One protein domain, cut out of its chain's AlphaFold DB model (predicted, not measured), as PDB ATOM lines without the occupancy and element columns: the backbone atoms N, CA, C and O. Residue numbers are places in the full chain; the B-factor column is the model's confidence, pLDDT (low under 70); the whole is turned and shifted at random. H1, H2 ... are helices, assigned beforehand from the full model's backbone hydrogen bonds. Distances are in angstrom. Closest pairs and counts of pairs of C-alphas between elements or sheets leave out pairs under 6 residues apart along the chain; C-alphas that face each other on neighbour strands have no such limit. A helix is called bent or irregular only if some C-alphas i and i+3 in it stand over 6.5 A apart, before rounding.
ATOM      1  N   LEU A  17      13.493  -4.651 -30.683       85.06
ATOM      2  CA  LEU A  17      14.602  -5.159 -29.875       85.06
ATOM      3  C   LEU A  17      15.867  -5.365 -30.707       85.06
ATOM      4  O   LEU A  17      16.948  -4.998 -30.259       85.06
ATOM      5  N   VAL A  18      15.751  -5.901 -31.920       87.25
ATOM      6  CA  VAL A  18      16.899  -6.096 -32.816       87.25
ATOM      7  C   VAL A  18      17.445  -4.751 -33.300       87.25
ATOM      8  O   VAL A  18      18.649  -4.524 -33.212       87.25
ATOM      9  N   CYS A  19      16.588  -3.826 -33.739       84.44
ATOM     10  CA  CYS A  19      17.016  -2.481 -34.141       84.44
ATOM     11  C   CYS A  19      17.657  -1.720 -32.974       84.44
ATOM     12  O   CYS A  19      18.728  -1.139 -33.140       84.44
ATOM     13  N   GLY A  20      17.043  -1.764 -31.790       85.31
ATOM     14  CA  GLY A  20      17.587  -1.167 -30.571       85.31
ATOM     15  C   GLY A  20      18.897  -1.822 -30.139       85.31
ATOM     16  O   GLY A  20      19.829  -1.126 -29.750       85.31
ATOM     17  N   GLY A  21      19.009  -3.142 -30.280       86.31
ATOM     18  CA  GLY A  21      20.226  -3.895 -30.000       86.31
ATOM     19  C   GLY A  21      21.368  -3.525 -30.943       86.31
ATOM     20  O   GLY A  21      22.480  -3.302 -30.476       86.31
ATOM     21  N   ILE A  22      21.112  -3.382 -32.245       86.38
ATOM     22  CA  ILE A  22      22.126  -2.977 -33.234       86.38
ATOM     23  C   ILE A  22      22.520  -1.508 -33.042       86.38
ATOM     24  O   ILE A  22      23.711  -1.186 -33.047       86.38
ATOM     25  N   ALA A  23      21.545  -0.623 -32.833       87.19
ATOM     26  CA  ALA A  23      21.794   0.789 -32.557       87.19
ATOM     27  C   ALA A  23      22.601   0.966 -31.263       87.19
ATOM     28  O   ALA A  23      23.618   1.661 -31.256       87.19
ATOM     29  N   GLY A  24      22.204   0.270 -30.195       77.44
ATOM     30  CA  GLY A  24      22.896   0.256 -28.910       77.44
ATOM     31  C   GLY A  24      24.293  -0.351 -29.008       77.44
ATOM     32  O   GLY A  24      25.237   0.213 -28.469       77.44
ATOM     33  N   SER A  25      24.458  -1.440 -29.763       76.94
ATOM     34  CA  SER A  25      25.766  -2.072 -29.989       76.94
ATOM     35  C   SER A  25      26.703  -1.167 -30.786       76.94
ATOM     36  O   SER A  25      27.873  -1.044 -30.443       76.94
ATOM     37  N   THR A  26      26.200  -0.480 -31.814       80.88
ATOM     38  CA  THR A  26      26.989   0.485 -32.596       80.88
ATOM     39  C   THR A  26      27.393   1.674 -31.727       80.88
ATOM     40  O   THR A  26      28.570   2.023 -31.669       80.88
ATOM     41  N   ALA A  27      26.448   2.251 -30.980       78.94
ATOM     42  CA  ALA A  27      26.731   3.327 -30.036       78.94
ATOM     43  C   ALA A  27      27.752   2.895 -28.972       78.94
ATOM     44  O   ALA A  27      28.690   3.640 -28.682       78.94
ATOM     45  N   ALA A  28      27.626   1.673 -28.448       69.56
ATOM     46  CA  ALA A  28      28.576   1.099 -27.509       69.56
ATOM     47  C   ALA A  28      29.958   0.945 -28.151       69.56
ATOM     48  O   ALA A  28      30.935   1.366 -27.548       69.56
ATOM     49  N   LEU A  29      30.080   0.444 -29.381       71.75
ATOM     50  CA  LEU A  29      31.378   0.308 -30.056       71.75
ATOM     51  C   LEU A  29      32.109   1.648 -30.235       71.75
ATOM     52  O   LEU A  29      33.328   1.689 -30.088       71.75
ATOM     53  N   PHE A  30      31.386   2.740 -30.493       75.88
ATOM     54  CA  PHE A  30      31.980   4.082 -30.570       75.88
ATOM     55  C   PHE A  30      32.272   4.693 -29.193       75.88
ATOM     56  O   PHE A  30      33.279   5.379 -29.020       75.88
ATOM     57  N   THR A  31      31.423   4.429 -28.201       74.38
ATOM     58  CA  THR A  31      31.529   5.037 -26.864       74.38
ATOM     59  C   THR A  31      32.524   4.297 -25.967       74.38
ATOM     60  O   THR A  31      33.247   4.922 -25.198       74.38
ATOM     61  N   THR A  32      32.652   2.976 -26.114       66.44
ATOM     62  CA  THR A  32      33.533   2.126 -25.294       66.44
ATOM     63  C   THR A  32      35.007   2.546 -25.354       66.44
ATOM     64  O   THR A  32      35.604   2.687 -24.287       66.44
ATOM     65  N   PRO A  33      35.641   2.801 -26.522       65.94
ATOM     66  CA  PRO A  33      37.018   3.290 -26.537       65.94
ATOM     67  C   PRO A  33      37.135   4.670 -25.884       65.94
ATOM     68  O   PRO A  33      38.111   4.917 -25.183       65.94
ATOM     69  N   PHE A  34      36.137   5.546 -26.035       71.44
ATOM     70  CA  PHE A  34      36.139   6.869 -25.410       71.44
ATOM     71  C   PHE A  34      36.042   6.792 -23.876       71.44
ATOM     72  O   PHE A  34      36.803   7.460 -23.167       71.44
ATOM     73  N   ASP A  35      35.187   5.916 -23.353       68.31
ATOM     74  CA  ASP A  35      35.044   5.688 -21.916       68.31
ATOM     75  C   ASP A  35      36.284   5.021 -21.316       68.31
ATOM     76  O   ASP A  35      36.775   5.459 -20.271       68.31
ATOM     77  N   VAL A  36      36.864   4.020 -21.989       61.81
ATOM     78  CA  VAL A  36      38.116   3.356 -21.568       61.81
ATOM     79  C   VAL A  36      39.269   4.352 -21.478       61.81
ATOM     80  O   VAL A  36      40.103   4.308 -20.575       61.81
ATOM     81  N   VAL A  37      39.305   5.293 -22.401       63.66
ATOM     82  CA  VAL A  37      40.328   6.322 -22.460       63.66
ATOM     83  C   VAL A  37      40.173   7.336 -21.337       63.66
ATOM     84  O   VAL A  37      41.140   7.640 -20.635       63.66
ATOM     85  N   LYS A  38      38.961   7.866 -21.165       63.47
ATOM     86  CA  LYS A  38      38.672   8.865 -20.136       63.47
ATOM     87  C   LYS A  38      38.929   8.283 -18.755       63.47
ATOM     88  O   LYS A  38      39.568   8.914 -17.917       63.47
ATOM     89  N   THR A  39      38.495   7.044 -18.556       63.16
ATOM     90  CA  THR A  39      38.745   6.297 -17.333       63.16
ATOM     91  C   THR A  39      40.240   6.091 -17.101       63.16
ATOM     92  O   THR A  39      40.710   6.427 -16.019       63.16
ATOM     93  N   ARG A  40      41.028   5.649 -18.090       64.94
ATOM     94  CA  ARG A  40      42.496   5.506 -17.961       64.94
ATOM     95  C   ARG A  40      43.190   6.829 -17.619       64.94
ATOM     96  O   ARG A  40      43.994   6.838 -16.692       64.94
ATOM     97  N   LEU A  41      42.826   7.930 -18.277       64.19
ATOM     98  CA  LEU A  41      43.380   9.261 -17.999       64.19
ATOM     99  C   LEU A  41      43.062   9.727 -16.568       64.19
ATOM    100  O   LEU A  41      43.932  10.239 -15.876       64.19
ATOM    101  N   GLN A  42      41.836   9.484 -16.094       60.91
ATOM    102  CA  GLN A  42      41.412   9.824 -14.730       60.91
ATOM    103  C   GLN A  42      42.026   8.927 -13.646       60.91
ATOM    104  O   GLN A  42      42.046   9.310 -12.481       60.91
ATOM    105  N   THR A  43      42.505   7.735 -14.005       63.06
ATOM    106  CA  THR A  43      43.155   6.811 -13.050       63.06
ATOM    107  C   THR A  43      44.674   6.885 -13.125       63.06
ATOM    108  O   THR A  43      45.355   6.179 -12.383       63.06
ATOM    109  N   GLN A  44      45.220   7.701 -14.030       55.62
ATOM    110  CA  GLN A  44      46.651   7.918 -14.128       55.62
ATOM    111  C   GLN A  44      47.101   8.732 -12.914       55.62
ATOM    112  O   GLN A  44      46.703   9.880 -12.728       55.62
ATOM    113  N   ILE A  45      47.927   8.117 -12.070       57.38
ATOM    114  CA  ILE A  45      48.505   8.772 -10.898       57.38
ATOM    115  C   ILE A  45      49.570   9.770 -11.393       57.38
ATOM    116  O   ILE A  45      50.462   9.366 -12.152       57.38
ATOM    117  N   TYR A  52      51.238   8.812 -20.477       55.44
ATOM    118  CA  TYR A  52      50.615   8.712 -21.782       55.44
ATOM    119  C   TYR A  52      50.338  10.129 -22.295       55.44
ATOM    120  O   TYR A  52      49.507  10.839 -21.736       55.44
ATOM    121  N   ASN A  53      51.010  10.530 -23.380       57.06
ATOM    122  CA  ASN A  53      50.826  11.834 -24.043       57.06
ATOM    123  C   ASN A  53      49.416  12.033 -24.629       57.06
ATOM    124  O   ASN A  53      49.088  13.091 -25.161       57.06
ATOM    125  N   GLY A  54      48.569  11.011 -24.541       58.69
ATOM    126  CA  GLY A  54      47.168  11.097 -24.878       58.69
ATOM    127  C   GLY A  54      46.508   9.731 -24.964       58.69
ATOM    128  O   GLY A  54      47.140   8.676 -25.009       58.69
ATOM    129  N   VAL A  55      45.191   9.812 -25.053       54.84
ATOM    130  CA  VAL A  55      44.219   8.770 -25.380       54.84
ATOM    131  C   VAL A  55      44.719   7.728 -26.388       54.84
ATOM    132  O   VAL A  55      44.715   6.528 -26.122       54.84
ATOM    133  N   ILE A  56      45.138   8.208 -27.559       58.56
ATOM    134  CA  ILE A  56      45.439   7.379 -28.728       58.56
ATOM    135  C   ILE A  56      46.811   6.717 -28.572       58.56
ATOM    136  O   ILE A  56      46.964   5.547 -28.906       58.56
ATOM    137  N   HIS A  57      47.772   7.432 -27.977       62.38
ATOM    138  CA  HIS A  57      49.099   6.905 -27.664       62.38
ATOM    139  C   HIS A  57      49.009   5.763 -26.645       62.38
ATOM    140  O   HIS A  57      49.642   4.732 -26.826       62.38
ATOM    141  N   ALA A  58      48.163   5.897 -25.616       62.56
ATOM    142  CA  ALA A  58      47.915   4.819 -24.660       62.56
ATOM    143  C   ALA A  58      47.293   3.586 -25.313       62.56
ATOM    144  O   ALA A  58      47.728   2.464 -25.061       62.56
ATOM    145  N   LEU A  59      46.294   3.787 -26.176       60.78
ATOM    146  CA  LEU A  59      45.626   2.687 -26.865       60.78
ATOM    147  C   LEU A  59      46.576   1.948 -27.822       60.78
ATOM    148  O   LEU A  59      46.563   0.719 -27.865       60.78
ATOM    149  N   GLN A  60      47.406   2.687 -28.567       65.88
ATOM    150  CA  GLN A  60      48.401   2.115 -29.476       65.88
ATOM    151  C   GLN A  60      49.513   1.381 -28.731       65.88
ATOM    152  O   GLN A  60      49.855   0.274 -29.134       65.88
ATOM    153  N   GLU A  61      50.049   1.957 -27.655       65.44
ATOM    154  CA  GLU A  61      51.130   1.356 -26.863       65.44
ATOM    155  C   GLU A  61      50.667   0.046 -26.209       65.44
ATOM    156  O   GLU A  61      51.334  -0.978 -26.322       65.44
ATOM    157  N   ILE A  62      49.472   0.042 -25.604       65.00
ATOM    158  CA  ILE A  62      48.884  -1.159 -24.989       65.00
ATOM    159  C   ILE A  62      48.555  -2.202 -26.064       65.00
ATOM    160  O   ILE A  62      48.860  -3.384 -25.902       65.00
ATOM    161  N   GLY A  63      47.973  -1.768 -27.187       66.62
ATOM    162  CA  GLY A  63      47.653  -2.648 -28.309       66.62
ATOM    163  C   GLY A  63      48.888  -3.301 -28.938       66.62
ATOM    164  O   GLY A  63      48.808  -4.460 -29.340       66.62
ATOM    165  N   LYS A  64      50.026  -2.595 -28.989       65.00
ATOM    166  CA  LYS A  64      51.301  -3.127 -29.497       65.00
ATOM    167  C   LYS A  64      52.047  -3.996 -28.483       65.00
ATOM    168  O   LYS A  64      52.593  -5.015 -28.891       65.00
ATOM    169  N   ASN A  65      52.081  -3.606 -27.208       64.12
ATOM    170  CA  ASN A  65      52.922  -4.270 -26.203       64.12
ATOM    171  C   ASN A  65      52.235  -5.457 -25.517       64.12
ATOM    172  O   ASN A  65      52.905  -6.429 -25.184       64.12
ATOM    173  N   GLU A  66      50.915  -5.411 -25.313       64.69
ATOM    174  CA  GLU A  66      50.177  -6.456 -24.580       64.69
ATOM    175  C   GLU A  66      49.035  -7.090 -25.395       64.69
ATOM    176  O   GLU A  66      48.446  -8.098 -24.987       64.69
ATOM    177  N   GLY A  67      48.699  -6.508 -26.549       68.75
ATOM    178  CA  GLY A  67      47.576  -6.939 -27.374       68.75
ATOM    179  C   GLY A  67      46.209  -6.677 -26.729       68.75
ATOM    180  O   GLY A  67      46.076  -6.016 -25.697       68.75
ATOM    181  N   LEU A  68      45.150  -7.222 -27.338       59.97
ATOM    182  CA  LEU A  68      43.775  -7.068 -26.837       59.97
ATOM    183  C   LEU A  68      43.617  -7.618 -25.410       59.97
ATOM    184  O   LEU A  68      42.882  -7.049 -24.608       59.97
ATOM    185  N   GLN A  69      44.340  -8.682 -25.059       61.06
ATOM    186  CA  GLN A  69      44.228  -9.336 -23.756       61.06
ATOM    187  C   GLN A  69      44.754  -8.462 -22.599       61.06
ATOM    188  O   GLN A  69      44.167  -8.477 -21.513       61.06
ATOM    189  N   GLY A  70      45.788  -7.642 -22.832       63.38
ATOM    190  CA  GLY A  70      46.273  -6.651 -21.861       63.38
ATOM    191  C   GLY A  70      45.278  -5.521 -21.594       63.38
ATOM    192  O   GLY A  70      45.059  -5.108 -20.450       63.38
ATOM    193  N   LEU A  71      44.554  -5.096 -22.636       62.25
ATOM    194  CA  LEU A  71      43.526  -4.062 -22.515       62.25
ATOM    195  C   LEU A  71      42.351  -4.515 -21.625       62.25
ATOM    196  O   LEU A  71      41.863  -3.726 -20.809       62.25
ATOM    197  N   TYR A  72      41.953  -5.790 -21.716       61.47
ATOM    198  CA  TYR A  72      40.865  -6.369 -20.914       61.47
ATOM    199  C   TYR A  72      41.257  -6.697 -19.464       61.47
ATOM    200  O   TYR A  72      40.393  -6.665 -18.586       61.47
ATOM    201  N   ARG A  73      42.542  -6.939 -19.161       63.31
ATOM    202  CA  ARG A  73      42.994  -7.351 -17.814       63.31
ATOM    203  C   ARG A  73      42.752  -6.293 -16.725       63.31
ATOM    204  O   ARG A  73      42.532  -6.651 -15.573       63.31
ATOM    205  N   GLY A  74      42.721  -5.008 -17.090       58.22
ATOM    206  CA  GLY A  74      42.324  -3.904 -16.198       58.22
ATOM    207  C   GLY A  74      40.870  -3.442 -16.361       58.22
ATOM    208  O   GLY A  74      40.321  -2.797 -15.470       58.22
ATOM    209  N   LEU A  75      40.229  -3.781 -17.483       62.88
ATOM    210  CA  LEU A  75      38.851  -3.386 -17.770       62.88
ATOM    211  C   LEU A  75      37.843  -4.251 -17.007       62.88
ATOM    212  O   LEU A  75      36.894  -3.719 -16.442       62.88
ATOM    213  N   THR A  76      38.078  -5.562 -16.923       63.94
ATOM    214  CA  THR A  76      37.218  -6.501 -16.186       63.94
ATOM    215  C   THR A  76      36.997  -6.106 -14.722       63.94
ATOM    216  O   THR A  76      35.838  -5.952 -14.333       63.94
ATOM    217  N   PRO A  77      38.039  -5.874 -13.893       71.12
ATOM    218  CA  PRO A  77      37.821  -5.455 -12.506       71.12
ATOM    219  C   PRO A  77      37.096  -4.107 -12.416       71.12
ATOM    220  O   PRO A  77      36.276  -3.904 -11.522       71.12
ATOM    221  N   ARG A  78      37.321  -3.202 -13.375       68.81
ATOM    222  CA  ARG A  78      36.639  -1.907 -13.416       68.81
ATOM    223  C   ARG A  78      35.156  -2.026 -13.762       68.81
ATOM    224  O   ARG A  78      34.336  -1.365 -13.132       68.81
ATOM    225  N   LEU A  79      34.802  -2.877 -14.720       67.56
ATOM    226  CA  LEU A  79      33.408  -3.167 -15.055       67.56
ATOM    227  C   LEU A  79      32.680  -3.810 -13.874       67.56
ATOM    228  O   LEU A  79      31.571  -3.394 -13.557       67.56
ATOM    229  N   ILE A  80      33.319  -4.749 -13.170       78.25
ATOM    230  CA  ILE A  80      32.754  -5.359 -11.955       78.25
ATOM    231  C   ILE A  80      32.474  -4.291 -10.895       78.25
ATOM    232  O   ILE A  80      31.401  -4.288 -10.291       78.25
ATOM    233  N   MET A  81      33.403  -3.350 -10.700       79.69
ATOM    234  CA  MET A  81      33.181  -2.222  -9.799       79.69
ATOM    235  C   MET A  81      31.979  -1.379 -10.234       79.69
ATOM    236  O   MET A  81      31.100  -1.145  -9.413       79.69
ATOM    237  N   TYR A  82      31.881  -0.977 -11.504       77.75
ATOM    238  CA  TYR A  82      30.739  -0.186 -11.986       77.75
ATOM    239  C   TYR A  82      29.401  -0.917 -11.851       77.75
ATOM    240  O   TYR A  82      28.419  -0.317 -11.419       77.75
ATOM    241  N   MET A  83      29.365  -2.213 -12.160       83.19
ATOM    242  CA  MET A  83      28.166  -3.037 -11.996       83.19
ATOM    243  C   MET A  83      27.756  -3.141 -10.524       83.19
ATOM    244  O   MET A  83      26.577  -3.009 -10.208       83.19
ATOM    245  N   SER A  84      28.723  -3.308  -9.618       86.50
ATOM    246  CA  SER A  84      28.476  -3.318  -8.172       86.50
ATOM    247  C   SER A  84      27.938  -1.971  -7.679       86.50
ATOM    248  O   SER A  84      26.941  -1.928  -6.961       86.50
ATOM    249  N   GLN A  85      28.519  -0.858  -8.140       82.25
ATOM    250  CA  GLN A  85      28.023   0.486  -7.824       82.25
ATOM    251  C   GLN A  85      26.582   0.690  -8.313       82.25
ATOM    252  O   GLN A  85      25.738   1.165  -7.553       82.25
ATOM    253  N   GLY A  86      26.272   0.283  -9.548       84.50
ATOM    254  CA  GLY A  86      24.915   0.358 -10.098       84.50
ATOM    255  C   GLY A  86      23.913  -0.498  -9.320       84.50
ATOM    256  O   GLY A  86      22.810  -0.038  -9.025       84.50
ATOM    257  N   ALA A  87      24.311  -1.709  -8.923       89.94
ATOM    258  CA  ALA A  87      23.482  -2.601  -8.116       89.94
ATOM    259  C   ALA A  87      23.173  -2.005  -6.735       89.94
ATOM    260  O   ALA A  87      22.020  -2.013  -6.310       89.94
ATOM    261  N   ILE A  88      24.178  -1.440  -6.060       92.19
ATOM    262  CA  ILE A  88      24.000  -0.786  -4.756       92.19
ATOM    263  C   ILE A  88      23.096   0.441  -4.888       92.19
ATOM    264  O   ILE A  88      22.213   0.641  -4.051       92.19
ATOM    265  N   PHE A  89      23.275   1.243  -5.942       90.12
ATOM    266  CA  PHE A  89      22.431   2.408  -6.202       90.12
ATOM    267  C   PHE A  89      20.971   2.005  -6.422       90.12
ATOM    268  O   PHE A  89      20.081   2.557  -5.780       90.12
ATOM    269  N   PHE A  90      20.721   1.007  -7.273       88.44
ATOM    270  CA  PHE A  90      19.370   0.517  -7.540       88.44
ATOM    271  C   PHE A  90      18.730  -0.107  -6.295       88.44
ATOM    272  O   PHE A  90      17.583   0.194  -5.976       88.44
ATOM    273  N   ALA A  91      19.482  -0.914  -5.543       88.81
ATOM    274  CA  ALA A  91      19.010  -1.499  -4.292       88.81
ATOM    275  C   ALA A  91      18.662  -0.422  -3.255       88.81
ATOM    276  O   ALA A  91      17.617  -0.501  -2.613       88.81
ATOM    277  N   SER A  92      19.499   0.611  -3.129       90.44
ATOM    278  CA  SER A  92      19.240   1.751  -2.245       90.44
ATOM    279  C   SER A  92      18.007   2.526  -2.698       90.44
ATOM    280  O   SER A  92      17.151   2.850  -1.882       90.44
ATOM    281  N   TYR A  93      17.875   2.783  -3.999       86.25
ATOM    282  CA  TYR A  93      16.722   3.467  -4.574       86.25
ATOM    283  C   TYR A  93      15.411   2.720  -4.294       86.25
ATOM    284  O   TYR A  93      14.455   3.317  -3.801       86.25
ATOM    285  N   GLU A  94      15.382   1.407  -4.523       81.81
ATOM    286  CA  GLU A  94      14.231   0.555  -4.211       81.81
ATOM    287  C   GLU A  94      13.946   0.497  -2.705       81.81
ATOM    288  O   GLU A  94      12.789   0.561  -2.289       81.81
ATOM    289  N   PHE A  95      14.987   0.443  -1.870       87.94
ATOM    290  CA  PHE A  95      14.845   0.481  -0.417       87.94
ATOM    291  C   PHE A  95      14.204   1.791   0.058       87.94
ATOM    292  O   PHE A  95      13.239   1.764   0.819       87.94
ATOM    293  N   PHE A  96      14.676   2.935  -0.441       87.00
ATOM    294  CA  PHE A  96      14.109   4.238  -0.098       87.00
ATOM    295  C   PHE A  96      12.695   4.421  -0.648       87.00
ATOM    296  O   PHE A  96      11.838   4.927   0.070       87.00
ATOM    297  N   LYS A  97      12.407   3.969  -1.874       81.38
ATOM    298  CA  LYS A  97      11.040   3.993  -2.419       81.38
ATOM    299  C   LYS A  97      10.052   3.245  -1.531       81.38
ATOM    300  O   LYS A  97       8.973   3.764  -1.259       81.38
ATOM    301  N   ARG A  98      10.441   2.057  -1.058       79.50
ATOM    302  CA  ARG A  98       9.634   1.242  -0.138       79.50
ATOM    303  C   ARG A  98       9.482   1.906   1.225       79.50
ATOM    304  O   ARG A  98       8.394   1.891   1.782       79.50
ATOM    305  N   LEU A  99      10.554   2.509   1.741       85.00
ATOM    306  CA  LEU A  99      10.550   3.175   3.045       85.00
ATOM    307  C   LEU A  99       9.668   4.432   3.061       85.00
ATOM    308  O   LEU A  99       8.995   4.696   4.051       85.00
ATOM    309  N   PHE A 100       9.658   5.192   1.966       83.12
ATOM    310  CA  PHE A 100       8.845   6.402   1.826       83.12
ATOM    311  C   PHE A 100       7.455   6.141   1.229       83.12
ATOM    312  O   PHE A 100       6.751   7.100   0.916       83.12
ATOM    313  N   SER A 101       7.054   4.873   1.056       68.56
ATOM    314  CA  SER A 101       5.787   4.472   0.421       68.56
ATOM    315  C   SER A 101       5.504   5.206  -0.895       68.56
ATOM    316  O   SER A 101       4.348   5.414  -1.267       68.56
ATOM    317  N   LEU A 102       6.557   5.586  -1.628       64.19
ATOM    318  CA  LEU A 102       6.459   6.123  -2.983       64.19
ATOM    319  C   LEU A 102       6.236   4.941  -3.933       64.19
ATOM    320  O   LEU A 102       7.066   4.614  -4.781       64.19
ATOM    321  N   GLU A 103       5.118   4.251  -3.721       65.56
ATOM    322  CA  GLU A 103       4.604   3.217  -4.598       65.56
ATOM    323  C   GLU A 103       4.213   3.877  -5.921       65.56
ATOM    324  O   GLU A 103       3.214   4.580  -6.047       65.56
ATOM    325  N   SER A 104       5.056   3.667  -6.918       55.97
ATOM    326  CA  SER A 104       4.696   3.597  -8.333       55.97
ATOM    327  C   SER A 104       5.929   3.080  -9.095       55.97
ATOM    328  O   SER A 104       7.058   3.420  -8.719       55.97
ATOM    329  N   PRO A 105       5.819   2.301 -10.191       55.06
ATOM    330  CA  PRO A 105       4.677   1.569 -10.754       55.06
ATOM    331  C   PRO A 105       5.100   0.207 -11.383       55.06
ATOM    332  O   PRO A 105       5.735   0.173 -12.435       55.06
ATOM    333  N   GLN A 106       4.707  -0.945 -10.825       48.47
ATOM    334  CA  GLN A 106       4.778  -2.229 -11.571       48.47
ATOM    335  C   GLN A 106       3.402  -2.693 -12.085       48.47
ATOM    336  O   GLN A 106       3.297  -3.592 -12.923       48.47
ATOM    337  N   THR A 107       2.344  -2.004 -11.650       55.56
ATOM    338  CA  THR A 107       0.948  -2.232 -12.034       55.56
ATOM    339  C   THR A 107       0.671  -1.915 -13.505       55.56
ATOM    340  O   THR A 107      -0.255  -2.491 -14.067       55.56
ATOM    341  N   ASP A 108       1.478  -1.086 -14.176       56.72
ATOM    342  CA  ASP A 108       1.218  -0.712 -15.575       56.72
ATOM    343  C   ASP A 108       1.557  -1.837 -16.555       56.72
ATOM    344  O   ASP A 108       0.771  -2.118 -17.456       56.72
ATOM    345  N   VAL A 109       2.653  -2.572 -16.338       61.34
ATOM    346  CA  VAL A 109       2.996  -3.723 -17.195       61.34
ATOM    347  C   VAL A 109       1.983  -4.858 -16.993       61.34
ATOM    348  O   VAL A 109       1.560  -5.485 -17.961       61.34
ATOM    349  N   GLN A 110       1.522  -5.058 -15.750       61.19
ATOM    350  CA  GLN A 110       0.471  -6.020 -15.393       61.19
ATOM    351  C   GLN A 110      -0.905  -5.614 -15.955       61.19
ATOM    352  O   GLN A 110      -1.595  -6.456 -16.523       61.19
ATOM    353  N   ARG A 111      -1.306  -4.333 -15.880       61.97
ATOM    354  CA  ARG A 111      -2.576  -3.843 -16.452       61.97
ATOM    355  C   ARG A 111      -2.569  -3.827 -17.973       61.97
ATOM    356  O   ARG A 111      -3.601  -4.140 -18.557       61.97
ATOM    357  N   ILE A 112      -1.454  -3.489 -18.619       63.66
ATOM    358  CA  ILE A 112      -1.341  -3.531 -20.084       63.66
ATOM    359  C   ILE A 112      -1.389  -4.987 -20.565       63.66
ATOM    360  O   ILE A 112      -2.144  -5.288 -21.485       63.66
ATOM    361  N   GLN A 113      -0.692  -5.913 -19.894       63.88
ATOM    362  CA  GLN A 113      -0.804  -7.353 -20.163       63.88
ATOM    363  C   GLN A 113      -2.224  -7.887 -19.915       63.88
ATOM    364  O   GLN A 113      -2.744  -8.625 -20.746       63.88
ATOM    365  N   TYR A 114      -2.879  -7.491 -18.821       65.06
ATOM    366  CA  TYR A 114      -4.246  -7.910 -18.497       65.06
ATOM    367  C   TYR A 114      -5.275  -7.343 -19.478       65.06
ATOM    368  O   TYR A 114      -6.149  -8.071 -19.929       65.06
ATOM    369  N   LYS A 115      -5.150  -6.072 -19.875       61.59
ATOM    370  CA  LYS A 115      -6.030  -5.424 -20.861       61.59
ATOM    371  C   LYS A 115      -5.827  -5.996 -22.266       61.59
ATOM    372  O   LYS A 115      -6.795  -6.123 -23.000       61.59
ATOM    373  N   GLN A 116      -4.603  -6.408 -22.603       66.12
ATOM    374  CA  GLN A 116      -4.307  -7.120 -23.848       66.12
ATOM    375  C   GLN A 116      -4.802  -8.577 -23.825       66.12
ATOM    376  O   GLN A 116      -5.192  -9.105 -24.861       66.12
ATOM    377  N   LYS A 117      -4.847  -9.217 -22.648       60.22
ATOM    378  CA  LYS A 117      -5.453 -10.545 -22.457       60.22
ATOM    379  C   LYS A 117      -6.989 -10.494 -22.462       60.22
ATOM    380  O   LYS A 117      -7.620 -11.396 -22.989       60.22
ATOM    381  N   MET A 118      -7.564  -9.403 -21.957       55.00
ATOM    382  CA  MET A 118      -9.001  -9.091 -21.998       55.00
ATOM    383  C   MET A 118      -9.530  -8.766 -23.402       55.00
ATOM    384  O   MET A 118     -10.721  -8.912 -23.641       55.00
ATOM    385  N   ASP A 119      -8.669  -8.301 -24.310       63.22
ATOM    386  CA  ASP A 119      -9.033  -8.019 -25.707       63.22
ATOM    387  C   ASP A 119      -9.019  -9.291 -26.580       63.22
ATOM    388  O   ASP A 119      -9.759  -9.384 -27.553       63.22
ATOM    389  N   ASN A 120      -8.205 -10.294 -26.215       65.44
ATOM    390  CA  ASN A 120      -8.035 -11.528 -26.994       65.44
ATOM    391  C   ASN A 120      -9.034 -12.639 -26.616       65.44
ATOM    392  O   ASN A 120      -9.465 -13.380 -27.493       65.44
TER     393      ASN A 120
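AT A GLANCE: This is residues 17 to 45 and 52 to 120 of the 144 residues of an uncharacterized protein of Malus baccata (UniProt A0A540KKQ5). Long helix H3 makes one side of an open frame; at one end it corners into H2, which touches arm H1b, while arm H1a and H4 stick out. The printed part has 98 residues with four named helices, H1 to H4 in order, all helix. It is extended, radius of gyration of the C-alphas 21.0 A, spanning 62 by 36 by 19 A.

HOW THE PARTS SIT: Look along H3, residues 67 to 99, to its 33-degree kink near residue 74. Its residues 70 to 71 alone touch H2, residues 55 to 65, only at the corner; Ile 62 and Leu 71 have the closest C-alphas, 6.6 A. H1, residues 17 to 43, assigned as one helix by its hydrogen bonds, is bent, with C-alphas 30 and 33 6.5 A apart; its arms are H1a, residues 17 to 30, and H1b, residues 33 to 43. H1b touches H2, about perpendicular at 86 degrees; Val 37 and Val 55 have the closest C-alphas, 5.4 A. H4, residues 107 to 120, is apart from H3. O i to N i+4 pairs are within hydrogen-bond range throughout H1a, H1b and H2, 24 of 29 in H3, 9 of 10 in H4.

IN THESE COORDINATES: Find C-alpha 67 at (47.576, -6.939, -27.374); H3 runs 49.0 A to C-alpha 99 at (10.550, 3.175, 3.045).

THE WHOLE: Residues 46 to 51 are cut out, C-alphas 45 and 52 being 11.1 A apart. The model's pLDDT is under 70 in 61 residues.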